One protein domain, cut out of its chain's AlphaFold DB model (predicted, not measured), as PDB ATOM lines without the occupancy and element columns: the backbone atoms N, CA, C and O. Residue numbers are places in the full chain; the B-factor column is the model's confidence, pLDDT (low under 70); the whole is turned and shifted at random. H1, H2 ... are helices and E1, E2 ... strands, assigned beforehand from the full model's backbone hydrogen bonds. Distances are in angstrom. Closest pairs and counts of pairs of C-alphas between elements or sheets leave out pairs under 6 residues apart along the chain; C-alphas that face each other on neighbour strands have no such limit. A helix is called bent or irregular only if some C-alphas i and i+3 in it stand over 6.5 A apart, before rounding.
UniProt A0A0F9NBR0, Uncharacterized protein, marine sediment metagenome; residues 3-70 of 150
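What this domain is: This is residues 3 to 70 of the 150 residues of an uncharacterized protein of marine sediment metagenome (UniProt A0A0F9NBR0). A strongly twisted sheet of four strands has one helix, H1, packed slantwise over one face; a second helix, H2, folds back from H1 beyond the sheet and helps make the long axis. The printed part has 68 residues, with E1, E2, H1, H2, E3 and E4 along the chain. The mixed sheet runs E3, E1, E2, E4, and the class is mixed, helices and strands. The whole is compact, with a radius of gyration of the C-alphas of 10.9 A, but elongated, spanning 33 by 21 by 19 A.

How they stand to each other: E1, residues 3 to 7, and E2, residues 14 to 19, form an antiparallel hairpin, with N 4 and O 17 2.8 A apart. E3, residues 52 to 56, is antiparallel to E1, with N 5 to O 54 at 2.8 A. E4, residues 66 to 69, is parallel to E2, with N 68 to O 16 at 2.8 A. H1, residues 22 to 35, is on the sheet at a height over the sheet of 8.8 A; its closest C-alphas to E2 are Ala 25 and Ala 19, 5.4 A apart. On the local plane it stands at 47 degrees to E4, slantwise to the strands. H2, residues 41 to 50, is not on the sheet; it touches H1, the closest C-alphas being those of Leu 30 and Arg 44, 6.8 A apart. This helical hairpin runs opposite ways at a steep tilt of 35.3 degrees, only just past shallow. Every O i to N i+4 pair of H1 is within hydrogen-bond range, but 3 of 6 in H2. H2 is irregular, with C-alphas 42 and 45 7.0 A apart.

Where its parts are: E1 begins at C-alpha 3 (-31.608, -2.297, 47.198) and E4 ends at C-alpha 69 (-23.693, -0.813, 43.646). H1 is 20.1 A long, H2 15.7 A and E2 15.3 A.

The domain as a whole: The C-alphas farthest apart are those of Ser 42 and Glu 61, 33.4 A. The printed part has no cut, no link is long, and no printed residue is under 70 in pLDDT.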
ATOM      1  N   THR A   3     -32.013  -1.156  48.017       92.12
ATOM      2  CA  THR A   3     -31.608  -2.297  47.198       92.12
ATOM      3  C   THR A   3     -32.769  -2.775  46.344       92.12
ATOM      4  O   THR A   3     -33.914  -2.847  46.796       92.12
ATOM      5  N   TYR A   4     -32.469  -3.081  45.089       93.81
ATOM      6  CA  TYR A   4     -33.429  -3.565  44.115       93.81
ATOM      7  C   TYR A   4     -32.983  -4.912  43.569       93.81
ATOM      8  O   TYR A   4     -31.829  -5.059  43.185       93.81
ATOM      9  N   TYR A   5     -33.888  -5.873  43.482       94.19
ATOM     10  CA  TYR A   5     -33.686  -7.076  42.693       94.19
ATOM     11  C   TYR A   5     -34.107  -6.803  41.254       94.19
ATOM     12  O   TYR A   5     -35.219  -6.343  40.994       94.19
ATOM     13  N   VAL A   6     -33.203  -7.048  40.318       93.69
ATOM     14  CA  VAL A   6     -33.368  -6.754  38.901       93.69
ATOM     15  C   VAL A   6     -33.273  -8.053  38.117       93.69
ATOM     16  O   VAL A   6     -32.299  -8.793  38.240       93.69
ATOM     17  N   THR A   7     -34.278  -8.313  37.285       93.56
ATOM     18  CA  THR A   7     -34.342  -9.511  36.443       93.56
ATOM     19  C   THR A   7     -34.918  -9.187  35.068       93.56
ATOM     20  O   THR A   7     -35.614  -8.183  34.869       93.56
ATOM     21  N   HIS A   8     -34.610 -10.037  34.093       90.25
ATOM     22  CA  HIS A   8     -35.180  -9.965  32.756       90.25
ATOM     23  C   HIS A   8     -35.604 -11.365  32.291       90.25
ATOM     24  O   HIS A   8     -34.777 -12.282  32.322       90.25
ATOM     25  N   PRO A   9     -36.840 -11.534  31.781       86.12
ATOM     26  CA  PRO A   9     -37.404 -12.851  31.475       86.12
ATOM     27  C   PRO A   9     -36.581 -13.649  30.455       86.12
ATOM     28  O   PRO A   9     -36.490 -14.865  30.552       86.12
ATOM     29  N   ASN A  10     -35.926 -12.966  29.510       85.56
ATOM     30  CA  ASN A  10     -35.199 -13.633  28.422       85.56
ATOM     31  C   ASN A  10     -33.704 -13.845  28.696       85.56
ATOM     32  O   ASN A  10     -33.030 -14.447  27.868       85.56
ATOM     33  N   LEU A  11     -33.153 -13.294  29.786       82.44
ATOM     34  CA  LEU A  11     -31.705 -13.350  30.039       82.44
ATOM     35  C   LEU A  11     -31.319 -14.431  31.052       82.44
ATOM     36  O   LEU A  11     -30.137 -14.753  31.139       82.44
ATOM     37  N   GLY A  12     -32.284 -14.975  31.808       84.50
ATOM     38  CA  GLY A  12     -32.020 -15.972  32.855       84.50
ATOM     39  C   GLY A  12     -30.981 -15.506  33.880       84.50
ATOM     40  O   GLY A  12     -30.305 -16.329  34.480       84.50
ATOM     41  N   PHE A  13     -30.806 -14.190  34.010       86.19
ATOM     42  CA  PHE A  13     -29.745 -13.563  34.779       86.19
ATOM     43  C   PHE A  13     -30.352 -12.488  35.662       86.19
ATOM     44  O   PHE A  13     -31.191 -11.698  35.209       86.19
ATOM     45  N   SER A  14     -29.911 -12.461  36.908       91.56
ATOM     46  CA  SER A  14     -30.473 -11.622  37.950       91.56
ATOM     47  C   SER A  14     -29.382 -10.885  38.712       91.56
ATOM     48  O   SER A  14     -28.257 -11.365  38.855       91.56
ATOM     49  N   ALA A  15     -29.696  -9.692  39.201       91.38
ATOM     50  CA  ALA A  15     -28.776  -8.948  40.040       91.38
ATOM     51  C   ALA A  15     -29.507  -8.178  41.121       91.38
ATOM     52  O   ALA A  15     -30.575  -7.612  40.904       91.38
ATOM     53  N   THR A  16     -28.876  -8.084  42.273       93.81
ATOM     54  CA  THR A  16     -29.224  -7.137  43.322       93.81
ATOM     55  C   THR A  16     -28.434  -5.859  43.097       93.81
ATOM     56  O   THR A  16     -27.222  -5.887  42.908       93.81
ATOM     57  N   VAL A  17     -29.118  -4.720  43.072       92.50
ATOM     58  CA  VAL A  17     -28.535  -3.419  42.757       92.50
ATOM     59  C   VAL A  17     -28.887  -2.410  43.836       92.50
ATOM     60  O   VAL A  17     -30.056  -2.080  44.033       92.50
ATOM     61  N   GLU A  18     -27.878  -1.871  44.503       92.38
ATOM     62  CA  GLU A  18     -28.040  -0.745  45.416       92.38
ATOM     63  C   GLU A  18     -28.115   0.561  44.614       92.38
ATOM     64  O   GLU A  18     -27.163   0.940  43.931       92.38
ATOM     65  N   ALA A  19     -29.261   1.243  44.644       91.31
ATOM     66  CA  ALA A  19     -29.513   2.434  43.838       91.31
ATOM     67  C   ALA A  19     -30.481   3.416  44.531       91.31
ATOM     68  O   ALA A  19     -31.233   3.043  45.434       91.31
ATOM     69  N   PRO A  20     -30.519   4.694  44.111       91.31
ATOM     70  CA  PRO A  20     -31.509   5.642  44.623       91.31
ATOM     71  C   PRO A  20     -32.918   5.398  44.057       91.31
ATOM     72  O   PRO A  20     -33.904   5.705  44.721       91.31
ATOM     73  N   SER A  21     -33.038   4.826  42.854       91.56
ATOM     74  CA  SER A  21     -34.322   4.568  42.191       91.56
ATOM     75  C   SER A  21     -34.292   3.309  41.323       91.56
ATOM     76  O   SER A  21     -33.226   2.853  40.900       91.56
ATOM     77  N   THR A  22     -35.479   2.779  41.010       92.56
ATOM     78  CA  THR A  22     -35.667   1.620  40.119       92.56
ATOM     79  C   THR A  22     -35.071   1.862  38.732       92.56
ATOM     80  O   THR A  22     -34.442   0.978  38.155       92.56
ATOM     81  N   GLU A  23     -35.209   3.075  38.197       91.75
ATOM     82  CA  GLU A  23     -34.662   3.450  36.892       91.75
ATOM     83  C   GLU A  23     -33.129   3.369  36.865       91.75
ATOM     84  O   GLU A  23     -32.535   2.841  35.915       91.75
ATOM     85  N   LYS A  24     -32.483   3.852  37.932       92.00
ATOM     86  CA  LYS A  24     -31.030   3.756  38.083       92.00
ATOM     87  C   LYS A  24     -30.588   2.308  38.265       92.00
ATOM     88  O   LYS A  24     -29.616   1.915  37.625       92.00
ATOM     89  N   ALA A  25     -31.335   1.505  39.026       92.38
ATOM     90  CA  ALA A  25     -31.060   0.078  39.191       92.38
ATOM     91  C   ALA A  25     -31.065  -0.676  37.849       92.38
ATOM     92  O   ALA A  25     -30.102  -1.371  37.521       92.38
ATOM     93  N   ARG A  26     -32.099  -0.465  37.017       92.81
ATOM     94  CA  ARG A  26     -32.173  -1.066  35.670       92.81
ATOM     95  C   ARG A  26     -31.017  -0.616  34.784       92.81
ATOM     96  O   ARG A  26     -30.429  -1.421  34.068       92.81
ATOM     97  N   THR A  27     -30.682   0.671  34.838       92.12
ATOM     98  CA  THR A  27     -29.587   1.239  34.041       92.12
ATOM     99  C   THR A  27     -28.242   0.622  34.425       92.12
ATOM    100  O   THR A  27     -27.502   0.227  33.530       92.12
ATOM    101  N   ALA A  28     -27.970   0.470  35.723       91.88
ATOM    102  CA  ALA A  28     -26.739  -0.127  36.239       91.88
ATOM    103  C   ALA A  28     -26.572  -1.590  35.811       91.88
ATOM    104  O   ALA A  28     -25.484  -2.010  35.424       91.88
ATOM    105  N   PHE A  29     -27.660  -2.359  35.853       92.06
ATOM    106  CA  PHE A  29     -27.656  -3.744  35.397       92.06
ATOM    107  C   PHE A  29     -27.371  -3.848  33.895       92.06
ATOM    108  O   PHE A  29     -26.566  -4.675  33.474       92.06
ATOM    109  N   LEU A  30     -27.966  -2.969  33.082       92.12
ATOM    110  CA  LEU A  30     -27.678  -2.909  31.647       92.12
ATOM    111  C   LEU A  30     -26.229  -2.490  31.362       92.12
ATOM    112  O   LEU A  30     -25.601  -3.087  30.493       92.12
ATOM    113  N   ASP A  31     -25.684  -1.522  32.106       91.12
ATOM    114  CA  ASP A  31     -24.266  -1.142  32.005       91.12
ATOM    115  C   ASP A  31     -23.348  -2.330  32.308       91.12
ATOM    116  O   ASP A  31     -22.361  -2.551  31.607       91.12
ATOM    117  N   TYR A  32     -23.673  -3.108  33.344       90.69
ATOM    118  CA  TYR A  32     -22.927  -4.314  33.682       90.69
ATOM    119  C   TYR A  32     -22.974  -5.337  32.539       90.69
ATOM    120  O   TYR A  32     -21.928  -5.817  32.107       90.69
ATOM    121  N   LEU A  33     -24.159  -5.630  31.996       90.06
ATOM    122  CA  LEU A  33     -24.306  -6.579  30.888       90.06
ATOM    123  C   LEU A  33     -23.558  -6.139  29.619       90.06
ATOM    124  O   LEU A  33     -22.979  -6.985  28.936       90.06
ATOM    125  N   GLU A  34     -23.548  -4.840  29.318       90.06
ATOM    126  CA  GLU A  34     -22.814  -4.263  28.186       90.06
ATOM    127  C   GLU A  34     -21.297  -4.420  28.374       90.06
ATOM    128  O   GLU A  34     -20.606  -4.893  27.474       90.06
ATOM    129  N   ARG A  35     -20.779  -4.132  29.577       88.56
ATOM    130  CA  ARG A  35     -19.353  -4.323  29.913       88.56
ATOM    131  C   ARG A  35     -18.914  -5.784  29.875       88.56
ATOM    132  O   ARG A  35     -17.747  -6.056  29.626       88.56
ATOM    133  N   GLN A  36     -19.825  -6.712  30.151       88.25
ATOM    134  CA  GLN A  36     -19.568  -8.150  30.046       88.25
ATOM    135  C   GLN A  36     -19.736  -8.689  28.615       88.25
ATOM    136  O   GLN A  36     -19.620  -9.892  28.410       88.25
ATOM    137  N   GLY A  37     -20.068  -7.841  27.632       87.69
ATOM    138  CA  GLY A  37     -20.308  -8.266  26.250       87.69
ATOM    139  C   GLY A  37     -21.553  -9.140  26.065       87.69
ATOM    140  O   GLY A  37     -21.738  -9.726  25.003       87.69
ATOM    141  N   LYS A  38     -22.431  -9.234  27.077       87.81
ATOM    142  CA  LYS A  38     -23.656 -10.053  27.019       87.81
ATOM    143  C   LYS A  38     -24.749  -9.408  26.169       87.81
ATOM    144  O   LYS A  38     -25.630 -10.103  25.666       87.81
ATOM    145  N   ILE A  39     -24.722  -8.082  26.036       90.38
ATOM    146  CA  ILE A  39     -25.682  -7.316  25.236       90.38
ATOM    147  C   ILE A  39     -24.962  -6.241  24.421       90.38
ATOM    148  O   ILE A  39     -23.957  -5.689  24.857       90.38
ATOM    149  N   SER A  40     -25.516  -5.907  23.255       90.00
ATOM    150  CA  SER A  40     -25.091  -4.753  22.463       90.00
ATOM    151  C   SER A  40     -25.830  -3.486  22.897       90.00
ATOM    152  O   SER A  40     -26.980  -3.535  23.347       90.00
ATOM    153  N   ARG A  41     -25.211  -2.323  22.665       88.12
ATOM    154  CA  ARG A  41     -25.816  -1.009  22.936       88.12
ATOM    155  C   ARG A  41     -27.166  -0.811  22.238       88.12
ATOM    156  O   ARG A  41     -28.065  -0.204  22.812       88.12
ATOM    157  N   SER A  42     -27.335  -1.371  21.037       89.06
ATOM    158  CA  SER A  42     -28.588  -1.324  20.274       89.06
ATOM    159  C   SER A  42     -29.749  -2.050  20.963       89.06
ATOM    160  O   SER A  42     -30.870  -1.558  20.932       89.06
ATOM    161  N   ARG A  43     -29.492  -3.167  21.658       87.00
ATOM    162  CA  ARG A  43     -30.529  -3.960  22.355       87.00
ATOM    163  C   ARG A  43     -30.933  -3.388  23.713       87.00
ATOM    164  O   ARG A  43     -31.853  -3.882  24.362       87.00
ATOM    165  N   ARG A  44     -30.238  -2.351  24.178       89.25
ATOM    166  CA  ARG A  44     -30.380  -1.828  25.537       89.25
ATOM    167  C   ARG A  44     -31.765  -1.236  25.803       89.25
ATOM    168  O   ARG A  44     -32.313  -1.424  26.889       89.25
ATOM    169  N   GLN A  45     -32.328  -0.527  24.828       87.56
ATOM    170  CA  GLN A  45     -33.637   0.109  24.971       87.56
ATOM    171  C   GLN A  45     -34.767  -0.925  25.034       87.56
ATOM    172  O   GLN A  45     -35.670  -0.784  25.860       87.56
ATOM    173  N   ASP A  46     -34.672  -1.985  24.233       89.12
ATOM    174  CA  ASP A  46     -35.660  -3.067  24.204       89.12
ATOM    175  C   ASP A  46     -35.676  -3.842  25.521       89.12
ATOM    176  O   ASP A  46     -36.735  -4.059  26.114       89.12
ATOM    177  N   LEU A  47     -34.491  -4.187  26.035       89.31
ATOM    178  CA  LEU A  47     -34.356  -4.880  27.316       89.31
ATOM    179  C   LEU A  47     -34.884  -4.027  28.472       89.31
ATOM    180  O   LEU A  47     -35.601  -4.523  29.337       89.31
ATOM    181  N   ARG A  48     -34.604  -2.719  28.470       89.38
ATOM    182  CA  ARG A  48     -35.032  -1.809  29.543       89.38
ATOM    183  C   ARG A  48     -36.551  -1.770  29.738       89.38
ATOM    184  O   ARG A  48     -37.001  -1.595  30.874       89.38
ATOM    185  N   ARG A  49     -37.328  -1.909  28.658       88.19
ATOM    186  CA  ARG A  49     -38.803  -1.890  28.699       88.19
ATOM    187  C   ARG A  49     -39.377  -3.119  29.405       88.19
ATOM    188  O   ARG A  49     -40.332  -2.978  30.158       88.19
ATOM    189  N   ASN A  50     -38.759  -4.280  29.201       89.56
ATOM    190  CA  ASN A  50     -39.230  -5.568  29.720       89.56
ATOM    191  C   ASN A  50     -38.517  -6.008  31.010       89.56
ATOM    192  O   ASN A  50     -38.794  -7.078  31.547       89.56
ATOM    193  N   MET A  51     -37.581  -5.200  31.510       91.19
ATOM    194  CA  MET A  51     -36.906  -5.448  32.778       91.19
ATOM    195  C   MET A  51     -37.809  -5.157  33.970       91.19
ATOM    196  O   MET A  51     -38.437  -4.095  34.060       91.19
ATOM    197  N   VAL A  52     -37.751  -6.060  34.941       92.38
ATOM    198  CA  VAL A  52     -38.417  -5.920  36.232       92.38
ATOM    199  C   VAL A  52     -37.373  -5.523  37.272       92.38
ATOM    200  O   VAL A  52     -36.244  -6.014  37.254       92.38
ATOM    201  N   ALA A  53     -37.733  -4.567  38.126       93.56
ATOM    202  CA  ALA A  53     -36.894  -4.112  39.225       93.56
ATOM    203  C   ALA A  53     -37.772  -3.920  40.460       93.56
ATOM    204  O   ALA A  53     -38.563  -2.974  40.498       93.56
ATOM    205  N   ASP A  54     -37.602  -4.796  41.441       93.50
ATOM    206  CA  ASP A  54     -38.376  -4.819  42.676       93.50
ATOM    207  C   ASP A  54     -37.522  -4.372  43.848       93.50
ATOM    208  O   ASP A  54     -36.349  -4.721  43.954       93.50
ATOM    209  N   ARG A  55     -38.100  -3.571  44.738       93.44
ATOM    210  CA  ARG A  55     -37.413  -3.149  45.957       93.44
ATOM    211  C   ARG A  55     -37.397  -4.306  46.948       93.44
ATOM    212  O   ARG A  55     -38.449  -4.862  47.245       93.44
ATOM    213  N   ILE A  56     -36.231  -4.585  47.514       92.38
ATOM    214  CA  ILE A  56     -36.055  -5.626  48.529       92.38
ATOM    215  C   ILE A  56     -35.550  -5.012  49.836       92.38
ATOM    216  O   ILE A  56     -34.858  -3.990  49.821       92.38
ATOM    217  N   ALA A  57     -35.942  -5.609  50.962       87.88
ATOM    218  CA  ALA A  57     -35.453  -5.218  52.283       87.88
ATOM    219  C   ALA A  57     -34.064  -5.818  52.541       87.88
ATOM    220  O   ALA A  57     -33.138  -5.083  52.879       87.88
ATOM    221  N   ASP A  58     -33.914  -7.116  52.261       84.50
ATOM    222  CA  ASP A  58     -32.708  -7.882  52.550       84.50
ATOM    223  C   ASP A  58     -32.139  -8.535  51.275       84.50
ATOM    224  O   ASP A  58     -32.767  -9.419  50.690       84.50
ATOM    225  N   PRO A  59     -30.934  -8.141  50.816       81.38
ATOM    226  CA  PRO A  59     -30.315  -8.729  49.625       81.38
ATOM    227  C   PRO A  59     -29.889 -10.189  49.797       81.38
ATOM    228  O   PRO A  59     -29.694 -10.873  48.800       81.38
ATOM    229  N   GLY A  60     -29.732 -10.667  51.035       81.06
ATOM    230  CA  GLY A  60     -29.337 -12.050  51.323       81.06
ATOM    231  C   GLY A  60     -30.476 -13.068  51.223       81.06
ATOM    232  O   GLY A  60     -30.206 -14.263  51.177       81.06
ATOM    233  N   GLU A  61     -31.733 -12.616  51.188       79.56
ATOM    234  CA  GLU A  61     -32.905 -13.497  51.080       79.56
ATOM    235  C   GLU A  61     -33.190 -13.903  49.624       79.56
ATOM    236  O   GLU A  61     -33.843 -14.912  49.360       79.56
ATOM    237  N   VAL A  62     -32.665 -13.141  48.659       83.38
ATOM    238  CA  VAL A  62     -32.918 -13.355  47.235       83.38
ATOM    239  C   VAL A  62     -31.693 -13.965  46.566       83.38
ATOM    240  O   VAL A  62     -30.586 -13.441  46.665       83.38
ATOM    241  N   MET A  63     -31.896 -15.056  45.828       83.38
ATOM    242  CA  MET A  63     -30.843 -15.636  44.997       83.38
ATOM    243  C   MET A  63     -30.613 -14.743  43.772       83.38
ATOM    244  O   MET A  63     -31.408 -14.740  42.831       83.38
ATOM    245  N   ALA A  64     -29.535 -13.962  43.814       88.06
ATOM    246  CA  ALA A  64     -29.072 -13.138  42.707       88.06
ATOM    247  C   ALA A  64     -27.690 -13.594  42.237       88.06
ATOM    248  O   ALA A  64     -26.840 -13.952  43.052       88.06
ATOM    249  N   ASP A  65     -27.451 -13.539  40.928       88.62
ATOM    250  CA  ASP A  65     -26.169 -13.950  40.350       88.62
ATOM    251  C   ASP A  65     -25.050 -12.954  40.683       88.62
ATOM    252  O   ASP A  65     -23.886 -13.329  40.825       88.62
ATOM    253  N   VAL A  66     -25.388 -11.663  40.782       87.81
ATOM    254  CA  VAL A  66     -24.423 -10.581  41.018       87.81
ATOM    255  C   VAL A  66     -25.005  -9.510  41.935       87.81
ATOM    256  O   VAL A  66     -26.159  -9.117  41.797       87.81
ATOM    257  N   ASN A  67     -24.163  -8.980  42.823       90.25
ATOM    258  CA  ASN A  67     -24.442  -7.780  43.606       90.25
ATOM    259  C   ASN A  67     -23.743  -6.566  42.970       90.25
ATOM    260  O   ASN A  67     -22.526  -6.579  42.777       90.25
ATOM    261  N   LEU A  68     -24.500  -5.518  42.655       88.75
ATOM    262  CA  LEU A  68     -24.029  -4.273  42.047       88.75
ATOM    263  C   LEU A  68     -24.341  -3.083  42.961       88.75
ATOM    264  O   LEU A  68     -25.405  -3.011  43.568       88.75
ATOM    265  N   ALA A  69     -23.450  -2.096  42.992       87.25
ATOM    266  CA  ALA A  69     -23.693  -0.813  43.646       87.25
ATOM    267  C   ALA A  69     -23.657   0.313  42.605       87.25
ATOM    268  O   ALA A  69     -22.696   0.440  41.835       87.25
ATOM    269  N   TYR A  70     -24.713   1.126  42.550       79.50
ATOM    270  CA  TYR A  70     -24.787   2.265  41.641       79.50
ATOM    271  C   TYR A  70     -23.782   3.338  42.069       79.50
ATOM    272  O   TYR A  70     -23.854   3.851  43.181       79.50
TER     273      TYR A  70